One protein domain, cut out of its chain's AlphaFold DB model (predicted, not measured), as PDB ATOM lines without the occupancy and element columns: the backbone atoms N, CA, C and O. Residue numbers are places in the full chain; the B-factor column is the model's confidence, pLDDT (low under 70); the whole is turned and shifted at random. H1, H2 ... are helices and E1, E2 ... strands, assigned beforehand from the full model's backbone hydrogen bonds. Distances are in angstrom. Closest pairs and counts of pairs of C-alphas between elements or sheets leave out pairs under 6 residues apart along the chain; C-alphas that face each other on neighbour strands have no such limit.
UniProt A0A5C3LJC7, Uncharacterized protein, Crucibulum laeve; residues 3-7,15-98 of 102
ATOM      1  N   SER A   3     -43.027  -1.929  -3.526       46.16
ATOM      2  CA  SER A   3     -43.271  -1.712  -2.097       46.16
ATOM      3  C   SER A   3     -42.040  -2.156  -1.318       46.16
ATOM      4  O   SER A   3     -41.638  -3.315  -1.412       46.16
ATOM      5  N   LEU A   4     -41.433  -1.236  -0.567       52.34
ATOM      6  CA  LEU A   4     -40.242  -1.510   0.234       52.34
ATOM      7  C   LEU A   4     -40.608  -1.442   1.717       52.34
ATOM      8  O   LEU A   4     -41.106  -0.427   2.204       52.34
ATOM      9  N   ILE A   5     -40.363  -2.538   2.435       53.19
ATOM     10  CA  ILE A   5     -40.574  -2.633   3.881       53.19
ATOM     11  C   ILE A   5     -39.201  -2.583   4.549       53.19
ATOM     12  O   ILE A   5     -38.399  -3.496   4.367       53.19
ATOM     13  N   PHE A   6     -38.934  -1.535   5.328       49.12
ATOM     14  CA  PHE A   6     -37.671  -1.391   6.054       49.12
ATOM     15  C   PHE A   6     -37.791  -1.972   7.462       49.12
ATOM     16  O   PHE A   6     -38.746  -1.696   8.193       49.12
ATOM     17  N   ARG A   7     -36.797  -2.774   7.853       43.88
ATOM     18  CA  ARG A   7     -36.588  -3.232   9.230       43.88
ATOM     19  C   ARG A   7     -35.301  -2.605   9.772       43.88
ATOM     20  O   ARG A   7     -34.359  -2.395   9.027       43.88
ATOM     21  N   GLU A  15     -28.792   9.235   1.688       71.44
ATOM     22  CA  GLU A  15     -28.560   8.821   0.299       71.44
ATOM     23  C   GLU A  15     -29.877   8.522  -0.422       71.44
ATOM     24  O   GLU A  15     -30.054   8.880  -1.588       71.44
ATOM     25  N   LEU A  16     -30.862   7.970   0.293       76.44
ATOM     26  CA  LEU A  16     -32.142   7.582  -0.298       76.44
ATOM     27  C   LEU A  16     -32.924   8.782  -0.854       76.44
ATOM     28  O   LEU A  16     -33.449   8.728  -1.965       76.44
ATOM     29  N   SER A  17     -32.950   9.892  -0.113       78.88
ATOM     30  CA  SER A  17     -33.657  11.115  -0.516       78.88
ATOM     31  C   SER A  17     -33.142  11.662  -1.852       78.88
ATOM     32  O   SER A  17     -33.927  12.008  -2.736       78.88
ATOM     33  N   LYS A  18     -31.816  11.677  -2.042       82.81
ATOM     34  CA  LYS A  18     -31.180  12.138  -3.287       82.81
ATOM     35  C   LYS A  18     -31.504  11.212  -4.456       82.81
ATOM     36  O   LYS A  18     -31.817  11.692  -5.545       82.81
ATOM     37  N   VAL A  19     -31.465   9.897  -4.226       84.81
ATOM     38  CA  VAL A  19     -31.804   8.888  -5.240       84.81
ATOM     39  C   VAL A  19     -33.256   9.035  -5.695       84.81
ATOM     40  O   VAL A  19     -33.521   9.029  -6.897       84.81
ATOM     41  N   LEU A  20     -34.192   9.223  -4.761       85.44
ATOM     42  CA  LEU A  20     -35.615   9.386  -5.073       85.44
ATOM     43  C   LEU A  20     -35.877  10.664  -5.882       85.44
ATOM     44  O   LEU A  20     -36.588  10.615  -6.885       85.44
ATOM     45  N   VAL A  21     -35.250  11.785  -5.516       86.69
ATOM     46  CA  VAL A  21     -35.355  13.041  -6.280       86.69
ATOM     47  C   VAL A  21     -34.763  12.887  -7.685       86.69
ATOM     48  O   VAL A  21     -35.375  13.302  -8.671       86.69
ATOM     49  N   ALA A  22     -33.595  12.249  -7.811       87.00
ATOM     50  CA  ALA A  22     -32.970  11.995  -9.107       87.00
ATOM     51  C   ALA A  22     -33.843  11.097 -10.002       87.00
ATOM     52  O   ALA A  22     -34.017  11.387 -11.189       87.00
ATOM     53  N   ALA A  23     -34.439  10.046  -9.435       85.62
ATOM     54  CA  ALA A  23     -35.352   9.155 -10.145       85.62
ATOM     55  C   ALA A  23     -36.634   9.879 -10.592       85.62
ATOM     56  O   ALA A  23     -36.998   9.790 -11.767       85.62
ATOM     57  N   ALA A  24     -37.265  10.661  -9.709       84.88
ATOM     58  CA  ALA A  24     -38.447  11.458 -10.043       84.88
ATOM     59  C   ALA A  24     -38.159  12.457 -11.177       84.88
ATOM     60  O   ALA A  24     -38.940  12.588 -12.124       84.88
ATOM     61  N   ASN A  25     -36.999  13.119 -11.135       87.88
ATOM     62  CA  ASN A  25     -36.565  14.022 -12.199       87.88
ATOM     63  C   ASN A  25     -36.312  13.295 -13.520       87.88
ATOM     64  O   ASN A  25     -36.724  13.788 -14.569       87.88
ATOM     65  N   ARG A  26     -35.704  12.107 -13.483       87.31
ATOM     66  CA  ARG A  26     -35.482  11.295 -14.685       87.31
ATOM     67  C   ARG A  26     -36.798  10.882 -15.345       87.31
ATOM     68  O   ARG A  26     -36.919  11.021 -16.558       87.31
ATOM     69  N   ILE A  27     -37.778  10.420 -14.566       84.06
ATOM     70  CA  ILE A  27     -39.108  10.031 -15.069       84.06
ATOM     71  C   ILE A  27     -39.813  11.237 -15.696       84.06
ATOM     72  O   ILE A  27     -40.310  11.153 -16.818       84.06
ATOM     73  N   SER A  28     -39.793  12.371 -14.993       82.00
ATOM     74  CA  SER A  28     -40.407  13.620 -15.447       82.00
ATOM     75  C   SER A  28     -39.781  14.149 -16.743       82.00
ATOM     76  O   SER A  28     -40.513  14.571 -17.631       82.00
ATOM     77  N   ASN A  29     -38.451  14.113 -16.875       86.44
ATOM     78  CA  ASN A  29     -37.746  14.630 -18.056       86.44
ATOM     79  C   ASN A  29     -37.838  13.689 -19.266       86.44
ATOM     80  O   ASN A  29     -37.750  14.130 -20.408       86.44
ATOM     81  N   ALA A  30     -38.037  12.391 -19.029       85.50
ATOM     82  CA  ALA A  30     -38.254  11.402 -20.078       85.50
ATOM     83  C   ALA A  30     -39.695  11.402 -20.631       85.50
ATOM     84  O   ALA A  30     -40.027  10.545 -21.444       85.50
ATOM     85  N   HIS A  31     -40.546  12.355 -20.215       79.62
ATOM     86  CA  HIS A  31     -41.955  12.471 -20.623       79.62
ATOM     87  C   HIS A  31     -42.789  11.213 -20.323       79.62
ATOM     88  O   HIS A  31     -43.804  10.950 -20.969       79.62
ATOM     89  N   HIS A  32     -42.374  10.421 -19.332       78.94
ATOM     90  CA  HIS A  32     -43.175   9.307 -18.851       78.94
ATOM     91  C   HIS A  32     -44.344   9.821 -18.013       78.94
ATOM     92  O   HIS A  32     -44.263  10.871 -17.371       78.94
ATOM     93  N   HIS A  33     -45.432   9.053 -17.984       75.19
ATOM     94  CA  HIS A  33     -46.568   9.382 -17.135       75.19
ATOM     95  C   HIS A  33     -46.101   9.473 -15.663       75.19
ATOM     96  O   HIS A  33     -45.384   8.568 -15.224       75.19
ATOM     97  N   PRO A  34     -46.495  10.492 -14.876       68.00
ATOM     98  CA  PRO A  34     -46.009  10.679 -13.501       68.00
ATOM     99  C   PRO A  34     -46.207   9.454 -12.596       68.00
ATOM    100  O   PRO A  34     -45.379   9.162 -11.745       68.00
ATOM    101  N   ASN A  35     -47.255   8.666 -12.859       69.19
ATOM    102  CA  ASN A  35     -47.565   7.434 -12.123       69.19
ATOM    103  C   ASN A  35     -46.891   6.168 -12.696       69.19
ATOM    104  O   ASN A  35     -47.324   5.058 -12.392       69.19
ATOM    105  N   SER A  36     -45.878   6.296 -13.561       75.88
ATOM    106  CA  SER A  36     -45.184   5.132 -14.146       75.88
ATOM    107  C   SER A  36     -44.405   4.339 -13.093       75.88
ATOM    108  O   SER A  36     -44.234   3.127 -13.218       75.88
ATOM    109  N   VAL A  37     -43.951   5.016 -12.034       78.31
ATOM    110  CA  VAL A  37     -43.284   4.408 -10.883       78.31
ATOM    111  C   VAL A  37     -43.856   5.023  -9.614       78.31
ATOM    112  O   VAL A  37     -43.986   6.235  -9.510       78.31
ATOM    113  N   GLY A  38     -44.181   4.162  -8.654       77.56
ATOM    114  CA  GLY A  38     -44.554   4.538  -7.298       77.56
ATOM    115  C   GLY A  38     -43.698   3.755  -6.310       77.56
ATOM    116  O   GLY A  38     -43.431   2.564  -6.535       77.56
ATOM    117  N   VAL A  39     -43.271   4.432  -5.251       80.56
ATOM    118  CA  VAL A  39     -42.527   3.874  -4.123       80.56
ATOM    119  C   VAL A  39     -43.338   4.141  -2.865       80.56
ATOM    120  O   VAL A  39     -43.681   5.285  -2.579       80.56
ATOM    121  N   GLN A  40     -43.642   3.090  -2.111       81.25
ATOM    122  CA  GLN A  40     -44.361   3.219  -0.850       81.25
ATOM    123  C   GLN A  40     -43.481   2.761   0.309       81.25
ATOM    124  O   GLN A  40     -42.935   1.655   0.269       81.25
ATOM    125  N   PHE A  41     -43.392   3.600   1.340       82.88
ATOM    126  CA  PHE A  41     -42.751   3.279   2.609       82.88
ATOM    127  C   PHE A  41     -43.805   3.101   3.693       82.88
ATOM    128  O   PHE A  41     -44.665   3.961   3.882       82.88
ATOM    129  N   ILE A  42     -43.718   1.999   4.433       80.06
ATOM    130  CA  ILE A  42     -44.639   1.685   5.526       80.06
ATOM    131  C   ILE A  42     -43.812   1.427   6.779       80.06
ATOM    132  O   ILE A  42     -42.945   0.551   6.784       80.06
ATOM    133  N   GLN A  43     -44.083   2.172   7.845       78.75
ATOM    134  CA  GLN A  43     -43.462   1.934   9.140       78.75
ATOM    135  C   GLN A  43     -44.147   0.778   9.866       78.75
ATOM    136  O   GLN A  43     -45.358   0.794  10.093       78.75
ATOM    137  N   ILE A  44     -43.352  -0.186  10.323       81.75
ATOM    138  CA  ILE A  44     -43.808  -1.250  11.218       81.75
ATOM    139  C   ILE A  44     -43.160  -1.034  12.590       81.75
ATOM    140  O   ILE A  44     -41.937  -1.079  12.719       81.75
ATOM    141  N   GLY A  45     -43.981  -0.809  13.619       77.31
ATOM    142  CA  GLY A  45     -43.541  -0.514  14.987       77.31
ATOM    143  C   GLY A  45     -43.297   0.976  15.269       77.31
ATOM    144  O   GLY A  45     -43.155   1.797  14.367       77.31
ATOM    145  N   ASN A  46     -43.228   1.335  16.552       80.25
ATOM    146  CA  ASN A  46     -43.288   2.717  17.052       80.25
ATOM    147  C   ASN A  46     -41.918   3.396  17.269       80.25
ATOM    148  O   ASN A  46     -41.739   4.143  18.229       80.25
ATOM    149  N   ASN A  47     -40.930   3.150  16.404       81.56
ATOM    150  CA  ASN A  47     -39.622   3.798  16.534       81.56
ATOM    151  C   ASN A  47     -39.696   5.301  16.152       81.56
ATOM    152  O   ASN A  47     -40.017   5.605  15.000       81.56
ATOM    153  N   PRO A  48     -39.344   6.238  17.056       80.88
ATOM    154  CA  PRO A  48     -39.419   7.676  16.783       80.88
ATOM    155  C   PRO A  48     -38.410   8.164  15.729       80.88
ATOM    156  O   PRO A  48     -38.685   9.132  15.024       80.88
ATOM    157  N   ILE A  49     -37.263   7.491  15.575       81.19
ATOM    158  CA  ILE A  49     -36.263   7.824  14.546       81.19
ATOM    159  C   ILE A  49     -36.832   7.509  13.162       81.19
ATOM    160  O   ILE A  49     -36.823   8.363  12.282       81.19
ATOM    161  N   ALA A  50     -37.414   6.318  12.998       78.06
ATOM    162  CA  ALA A  50     -38.048   5.912  11.744       78.06
ATOM    163  C   ALA A  50     -39.234   6.821  11.383       78.06
ATOM    164  O   ALA A  50     -39.431   7.165  10.220       78.06
ATOM    165  N   GLU A  51     -40.001   7.260  12.384       82.50
ATOM    166  CA  GLU A  51     -41.078   8.225  12.173       82.50
ATOM    167  C   GLU A  51     -40.537   9.583  11.689       82.50
ATOM    168  O   GLU A  51     -41.089  10.176  10.761       82.50
ATOM    169  N   HIS A  52     -39.438  10.070  12.272       82.44
ATOM    170  CA  HIS A  52     -38.784  11.304  11.831       82.44
ATOM    171  C   HIS A  52     -38.239  11.189  10.397       82.44
ATOM    172  O   HIS A  52     -38.426  12.100   9.582       82.44
ATOM    173  N   ALA A  53     -37.618  10.058  10.067       80.75
ATOM    174  CA  ALA A  53     -37.113   9.746   8.734       80.75
ATOM    175  C   ALA A  53     -38.225   9.769   7.681       80.75
ATOM    176  O   ALA A  53     -38.124  10.464   6.669       80.75
ATOM    177  N   LEU A  54     -39.337   9.081   7.955       81.25
ATOM    178  CA  LEU A  54     -40.495   9.042   7.064       81.25
ATOM    179  C   LEU A  54     -41.138  10.415   6.902       81.25
ATOM    180  O   LEU A  54     -41.449  10.806   5.781       81.25
ATOM    181  N   LYS A  55     -41.263  11.192   7.983       82.94
ATOM    182  CA  LYS A  55     -41.744  12.582   7.905       82.94
ATOM    183  C   LYS A  55     -40.813  13.476   7.089       82.94
ATOM    184  O   LYS A  55     -41.280  14.439   6.486       82.94
ATOM    185  N   THR A  56     -39.516  13.184   7.071       83.69
ATOM    186  CA  THR A  56     -38.542  13.894   6.233       83.69
ATOM    187  C   THR A  56     -38.697  13.487   4.765       83.69
ATOM    188  O   THR A  56     -38.792  14.359   3.901       83.69
ATOM    189  N   LEU A  57     -38.840  12.187   4.487       81.81
ATOM    190  CA  LEU A  57     -39.112  11.644   3.149       81.81
ATOM    191  C   LEU A  57     -40.471  12.087   2.577       81.81
ATOM    192  O   LEU A  57     -40.609  12.241   1.369       81.81
ATOM    193  N   ALA A  58     -41.471  12.343   3.417       81.69
ATOM    194  CA  ALA A  58     -42.770  12.860   2.986       81.69
ATOM    195  C   ALA A  58     -42.713  14.327   2.514       81.69
ATOM    196  O   ALA A  58     -43.598  14.783   1.794       81.69
ATOM    197  N   LYS A  59     -41.695  15.084   2.948       84.75
ATOM    198  CA  LYS A  59     -41.541  16.520   2.656       84.75
ATOM    199  C   LYS A  59     -40.693  16.809   1.422       84.75
ATOM    200  O   LYS A  59     -40.713  17.938   0.937       84.75
ATOM    201  N   ILE A  60     -39.921  15.837   0.939       85.19
ATOM    202  CA  ILE A  60     -39.109  16.004  -0.271       85.19
ATOM    203  C   ILE A  60     -39.995  15.965  -1.515       85.19
ATOM    204  O   ILE A  60     -40.881  15.121  -1.650       85.19
ATOM    205  N   ASP A  61     -39.725  16.870  -2.454       83.38
ATOM    206  CA  ASP A  61     -40.433  16.896  -3.728       83.38
ATOM    207  C   ASP A  61     -39.972  15.737  -4.619       83.38
ATOM    208  O   ASP A  61     -38.926  15.772  -5.268       83.38
ATOM    209  N   THR A  62     -40.779  14.682  -4.626       82.06
ATOM    210  CA  THR A  62     -40.603  13.506  -5.483       82.06
ATOM    211  C   THR A  62     -41.643  13.461  -6.601       82.06
ATOM    212  O   THR A  62     -41.846  12.408  -7.205       82.06
ATOM    213  N   LYS A  63     -42.326  14.583  -6.890       79.50
ATOM    214  CA  LYS A  63     -43.354  14.692  -7.942       79.50
ATOM    215  C   LYS A  63     -44.483  13.657  -7.816       79.50
ATOM    216  O   LYS A  63     -45.021  13.186  -8.814       79.50
ATOM    217  N   GLY A  64     -44.828  13.285  -6.580       76.25
ATOM    218  CA  GLY A  64     -45.862  12.290  -6.283       76.25
ATOM    219  C   GLY A  64     -45.429  10.828  -6.459       76.25
ATOM    220  O   GLY A  64     -46.271   9.942  -6.362       76.25
ATOM    221  N   MET A  65     -44.137  10.564  -6.690       80.94
ATOM    222  CA  MET A  65     -43.587   9.208  -6.818       80.94
ATOM    223  C   MET A  65     -43.558   8.450  -5.483       80.94
ATOM    224  O   MET A  65     -43.612   7.221  -5.483       80.94
ATOM    225  N   VAL A  66     -43.436   9.156  -4.355       81.62
ATOM    226  CA  VAL A  66     -43.275   8.549  -3.027       81.62
ATOM    227  C   VAL A  66     -44.517   8.761  -2.165       81.62
ATOM    228  O   VAL A  66     -45.001   9.883  -2.031       81.62
ATOM    229  N   ASP A  67     -44.993   7.684  -1.540       81.06
ATOM    230  CA  ASP A  67     -46.021   7.697  -0.495       81.06
ATOM    231  C   ASP A  67     -45.440   7.083   0.786       81.06
ATOM    232  O   ASP A  67     -44.702   6.094   0.749       81.06
ATOM    233  N   THR A  68     -45.745   7.677   1.933       79.38
ATOM    234  CA  THR A  68     -45.234   7.234   3.236       79.38
ATOM    235  C   THR A  68     -46.390   7.039   4.197       79.38
ATOM    236  O   THR A  68     -47.259   7.904   4.284       79.38
ATOM    237  N   VAL A  69     -46.365   5.951   4.960       80.75
ATOM    238  CA  VAL A  69     -47.333   5.675   6.025       80.75
ATOM    239  C   VAL A  69     -46.578   5.391   7.317       80.75
ATOM    240  O   VAL A  69     -45.808   4.430   7.400       80.75
ATOM    241  N   SER A  70     -46.780   6.239   8.322       78.62
ATOM    242  CA  SER A  70     -46.162   6.091   9.640       78.62
ATOM    243  C   SER A  70     -46.954   5.140  10.541       78.62
ATOM    244  O   SER A  70     -48.146   4.891  10.351       78.62
ATOM    245  N   TYR A  71     -46.285   4.598  11.561       75.44
ATOM    246  CA  TYR A  71     -46.928   3.663  12.484       75.44
ATOM    247  C   TYR A  71     -47.964   4.375  13.359       75.44
ATOM    248  O   TYR A  71     -48.986   3.787  13.695       75.44
ATOM    249  N   SER A  72     -47.731   5.645  13.693       74.38
ATOM    250  CA  SER A  72     -48.670   6.484  14.441       74.38
ATOM    251  C   SER A  72     -49.970   6.740  13.668       74.38
ATOM    252  O   SER A  72     -51.033   6.745  14.283       74.38
ATOM    253  N   GLU A  73     -49.918   6.851  12.336       73.00
ATOM    254  CA  GLU A  73     -51.113   6.930  11.474       73.00
ATOM    255  C   GLU A  73     -51.878   5.602  11.386       73.00
ATOM    256  O   GLU A  73     -53.091   5.595  11.188       73.00
ATOM    257  N   LEU A  74     -51.183   4.471  11.542       71.69
ATOM    258  CA  LEU A  74     -51.798   3.142  11.577       71.69
ATOM    259  C   LEU A  74     -52.332   2.780  12.971       71.69
ATOM    260  O   LEU A  74     -53.310   2.034  13.083       71.69
ATOM    261  N   GLY A  75     -51.695   3.286  14.031       71.50
ATOM    262  CA  GLY A  75     -51.931   2.988  15.447       71.50
ATOM    263  C   GLY A  75     -51.550   1.556  15.839       71.50
ATOM    264  O   GLY A  75     -50.707   1.329  16.706       71.50
ATOM    265  N   SER A  76     -52.171   0.582  15.176       74.25
ATOM    266  CA  SER A  76     -51.932  -0.854  15.303       74.25
ATOM    267  C   SER A  76     -51.856  -1.500  13.921       74.25
ATOM    268  O   SER A  76     -52.612  -1.148  13.013       74.25
ATOM    269  N   LEU A  77     -50.950  -2.465  13.753       72.62
ATOM    270  CA  LEU A  77     -50.844  -3.233  12.516       72.62
ATOM    271  C   LEU A  77     -51.841  -4.401  12.553       72.62
ATOM    272  O   LEU A  77     -51.574  -5.416  13.193       72.62
ATOM    273  N   SER A  78     -52.986  -4.257  11.880       79.56
ATOM    274  CA  SER A  78     -53.887  -5.375  11.566       79.56
ATOM    275  C   SER A  78     -53.712  -5.817  10.114       79.56
ATOM    276  O   SER A  78     -53.214  -5.053   9.280       79.56
ATOM    277  N   ALA A  79     -54.136  -7.044   9.800       79.44
ATOM    278  CA  ALA A  79     -54.111  -7.554   8.433       79.44
ATOM    279  C   ALA A  79     -54.935  -6.667   7.480       79.44
ATOM    280  O   ALA A  79     -54.445  -6.337   6.401       79.44
ATOM    281  N   GLU A  80     -56.117  -6.185   7.897       79.62
ATOM    282  CA  GLU A  80     -56.949  -5.326   7.039       79.62
ATOM    283  C   GLU A  80     -56.314  -3.949   6.807       79.62
ATOM    284  O   GLU A  80     -56.425  -3.373   5.721       79.62
ATOM    285  N   LYS A  81     -55.632  -3.402   7.821       77.62
ATOM    286  CA  LYS A  81     -54.908  -2.132   7.695       77.62
ATOM    287  C   LYS A  81     -53.716  -2.273   6.753       77.62
ATOM    288  O   LYS A  81     -53.535  -1.422   5.887       77.62
ATOM    289  N   LEU A  82     -52.947  -3.355   6.874       78.19
ATOM    290  CA  LEU A  82     -51.831  -3.630   5.973       78.19
ATOM    291  C   LEU A  82     -52.313  -3.823   4.528       78.19
ATOM    292  O   LEU A  82     -51.756  -3.214   3.618       78.19
ATOM    293  N   GLU A  83     -53.383  -4.594   4.323       79.62
ATOM    294  CA  GLU A  83     -54.010  -4.774   3.010       79.62
ATOM    295  C   GLU A  83     -54.430  -3.426   2.406       79.62
ATOM    296  O   GLU A  83     -54.097  -3.120   1.260       79.62
ATOM    297  N   ARG A  84     -55.095  -2.566   3.189       75.00
ATOM    298  CA  ARG A  84     -55.496  -1.225   2.739       75.00
ATOM    299  C   ARG A  84     -54.313  -0.348   2.356       75.00
ATOM    300  O   ARG A  84     -54.409   0.353   1.351       75.00
ATOM    301  N   VAL A  85     -53.228  -0.366   3.126       76.25
ATOM    302  CA  VAL A  85     -52.034   0.432   2.811       76.25
ATOM    303  C   VAL A  85     -51.399  -0.045   1.507       76.25
ATOM    304  O   VAL A  85     -51.134   0.778   0.630       76.25
ATOM    305  N   LEU A  86     -51.238  -1.361   1.338       75.38
ATOM    306  CA  LEU A  86     -50.663  -1.954   0.127       75.38
ATOM    307  C   LEU A  86     -51.525  -1.669  -1.116       75.38
ATOM    308  O   LEU A  86     -51.004  -1.299  -2.171       75.38
ATOM    309  N   LEU A  87     -52.851  -1.770  -0.990       72.50
ATOM    310  CA  LEU A  87     -53.795  -1.441  -2.066       72.50
ATOM    311  C   LEU A  87     -53.868   0.065  -2.354       72.50
ATOM    312  O   LEU A  87     -54.045   0.463  -3.505       72.50
ATOM    313  N   GLY A  88     -53.724   0.904  -1.326       65.31
ATOM    314  CA  GLY A  88     -53.678   2.360  -1.455       65.31
ATOM    315  C   GLY A  88     -52.442   2.846  -2.212       65.31
ATOM    316  O   GLY A  88     -52.541   3.824  -2.954       65.31
ATOM    317  N   GLY A  89     -51.321   2.129  -2.084       61.44
ATOM    318  CA  GLY A  89     -50.129   2.353  -2.900       61.44
ATOM    319  C   GLY A  89     -50.366   1.985  -4.366       61.44
ATOM    320  O   GLY A  89     -50.034   2.767  -5.252       61.44
ATOM    321  N   LEU A  90     -50.979   0.819  -4.628       62.75
ATOM    322  CA  LEU A  90     -51.069   0.195  -5.962       62.75
ATOM    323  C   LEU A  90     -51.747   1.050  -7.033       62.75
ATOM    324  O   LEU A  90     -51.440   0.888  -8.216       62.75
ATOM    325  N   HIS A  91     -52.669   1.939  -6.661       55.66
ATOM    326  CA  HIS A  91     -53.375   2.745  -7.646       55.66
ATOM    327  C   HIS A  91     -53.861   4.071  -7.034       55.66
ATOM    328  O   HIS A  91     -54.797   4.060  -6.228       55.66
ATOM    329  N   PRO A  92     -53.319   5.231  -7.461       55.66
ATOM    330  CA  PRO A  92     -53.801   6.547  -7.029       55.66
ATOM    331  C   PRO A  92     -55.318   6.721  -7.231       55.66
ATOM    332  O   PRO A  92     -55.993   7.344  -6.415       55.66
ATOM    333  N   ASN A  93     -55.871   6.081  -8.268       47.72
ATOM    334  CA  ASN A  93     -57.305   6.060  -8.558       47.72
ATOM    335  C   ASN A  93     -58.127   5.216  -7.566       47.72
ATOM    336  O   ASN A  93     -59.273   5.561  -7.299       47.72
ATOM    337  N   ILE A  94     -57.570   4.143  -6.989       52.44
ATOM    338  CA  ILE A  94     -58.248   3.360  -5.935       52.44
ATOM    339  C   ILE A  94     -58.176   4.107  -4.600       52.44
ATOM    340  O   ILE A  94     -59.147   4.103  -3.842       52.44
ATOM    341  N   ARG A  95     -57.072   4.821  -4.342       52.28
ATOM    342  CA  ARG A  95     -56.938   5.725  -3.190       52.28
ATOM    343  C   ARG A  95     -57.974   6.852  -3.222       52.28
ATOM    344  O   ARG A  95     -58.543   7.163  -2.184       52.28
ATOM    345  N   ALA A  96     -58.255   7.427  -4.394       53.09
ATOM    346  CA  ALA A  96     -59.278   8.464  -4.559       53.09
ATOM    347  C   ALA A  96     -60.721   7.952  -4.353       53.09
ATOM    348  O   ALA A  96     -61.606   8.739  -4.028       53.09
ATOM    349  N   GLN A  97     -60.962   6.647  -4.524       49.78
ATOM    350  CA  GLN A  97     -62.297   6.041  -4.424       49.78
ATOM    351  C   GLN A  97     -62.673   5.560  -3.016       49.78
ATOM    352  O   GLN A  97     -63.850   5.306  -2.766       49.78
ATOM    353  N   LYS A  98     -61.719   5.415  -2.085       48.50
ATOM    354  CA  LYS A  98     -62.013   4.952  -0.718       48.50
ATOM    355  C   LYS A  98     -61.916   6.104   0.292       48.50
ATOM    356  O   LYS A  98     -60.890   6.782   0.334       48.50
TER     357      LYS A  98
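Overview. This is residues 3 to 7 and 15 to 98 of the 102 residues of an uncharacterized protein of Crucibulum laeve (UniProt A0A5C3LJC7). Two short parallel strands, E1 and E2, lie side by side in the middle, with helix H2 on one side of this ribbon and helix H4 on the other. The longest helix, H1, lies off toward one end, with its first turns near the end of H2, and H5 makes a corner with the end of H4. The printed part has 89 residues, mostly helix by class, with five named helices and two named strands in the order H1, E1, H2, E2, H3, H4, H5. It is compact, with a radius of gyration of the C-alphas of 13.6 A and spans of 40 by 31 by 18 A.

Along the chain. E1 is residues 39 to 42, 10.1 A long, and E2 is residues 66 to 69, 10.3 A. H2 is residues 48 to 57, 14.2 A, and H4 is residues 79 to 90, 16.6 A. H1, residues 15 to 29, measures 21.3 A from C-alpha 15 at (-28.560, 8.821, 0.299). H3 is residues 71 to 74, 5.0 A. H5, residues 92 to 97, measures 8.9 A and ends at C-alpha 97, (-62.297, 6.041, -4.424).

Arrangement. E1 and E2 run at 12 degrees, with N 41 and O 67 at 2.9 A, within hydrogen-bond range. E1, H2 and E2 form a strand-helix-strand unit, two parallel neighbour strands with a helix between, with a right-handed crossover. The closest C-alphas of H2 and E2 are those of Leu 54 and Thr 68, 6.4 A; of E1 and H4, Gln 40 and Gly 89, 6.2 A. Residues 3 to 4 pair, parallel, with residues 40 to 41 of E1. H1 and H2 are close but not clearly touching, the closest C-alphas being Ser 17 and Leu 57, 6.6 A. So are H2 and H3, at Glu 51 and Tyr 71, 7.4 A. H4, with residues 87 to 89 alone, and H5 touch only at the corner, with C-alphas 88 and 95 closest at 5.0 A, at a steep tilt of 56 degrees, opposite ways. H1 and H4 are apart. In H1, H2, H4 and H5 every O i to N i+4 pair is within hydrogen-bond range; H3 is too short for one.

Size, cuts and confidence. The C-alphas farthest apart, Ala 30 and Ser 76, are 39.9 A apart. Residues 8 to 14 are not printed, and C-alphas 7 and 15 are 17.0 A apart across the cut. No link is long. The mean pLDDT of the printed part is 74.9, with residues 3 to 7, 34 to 35 and 88 to 98 under 70.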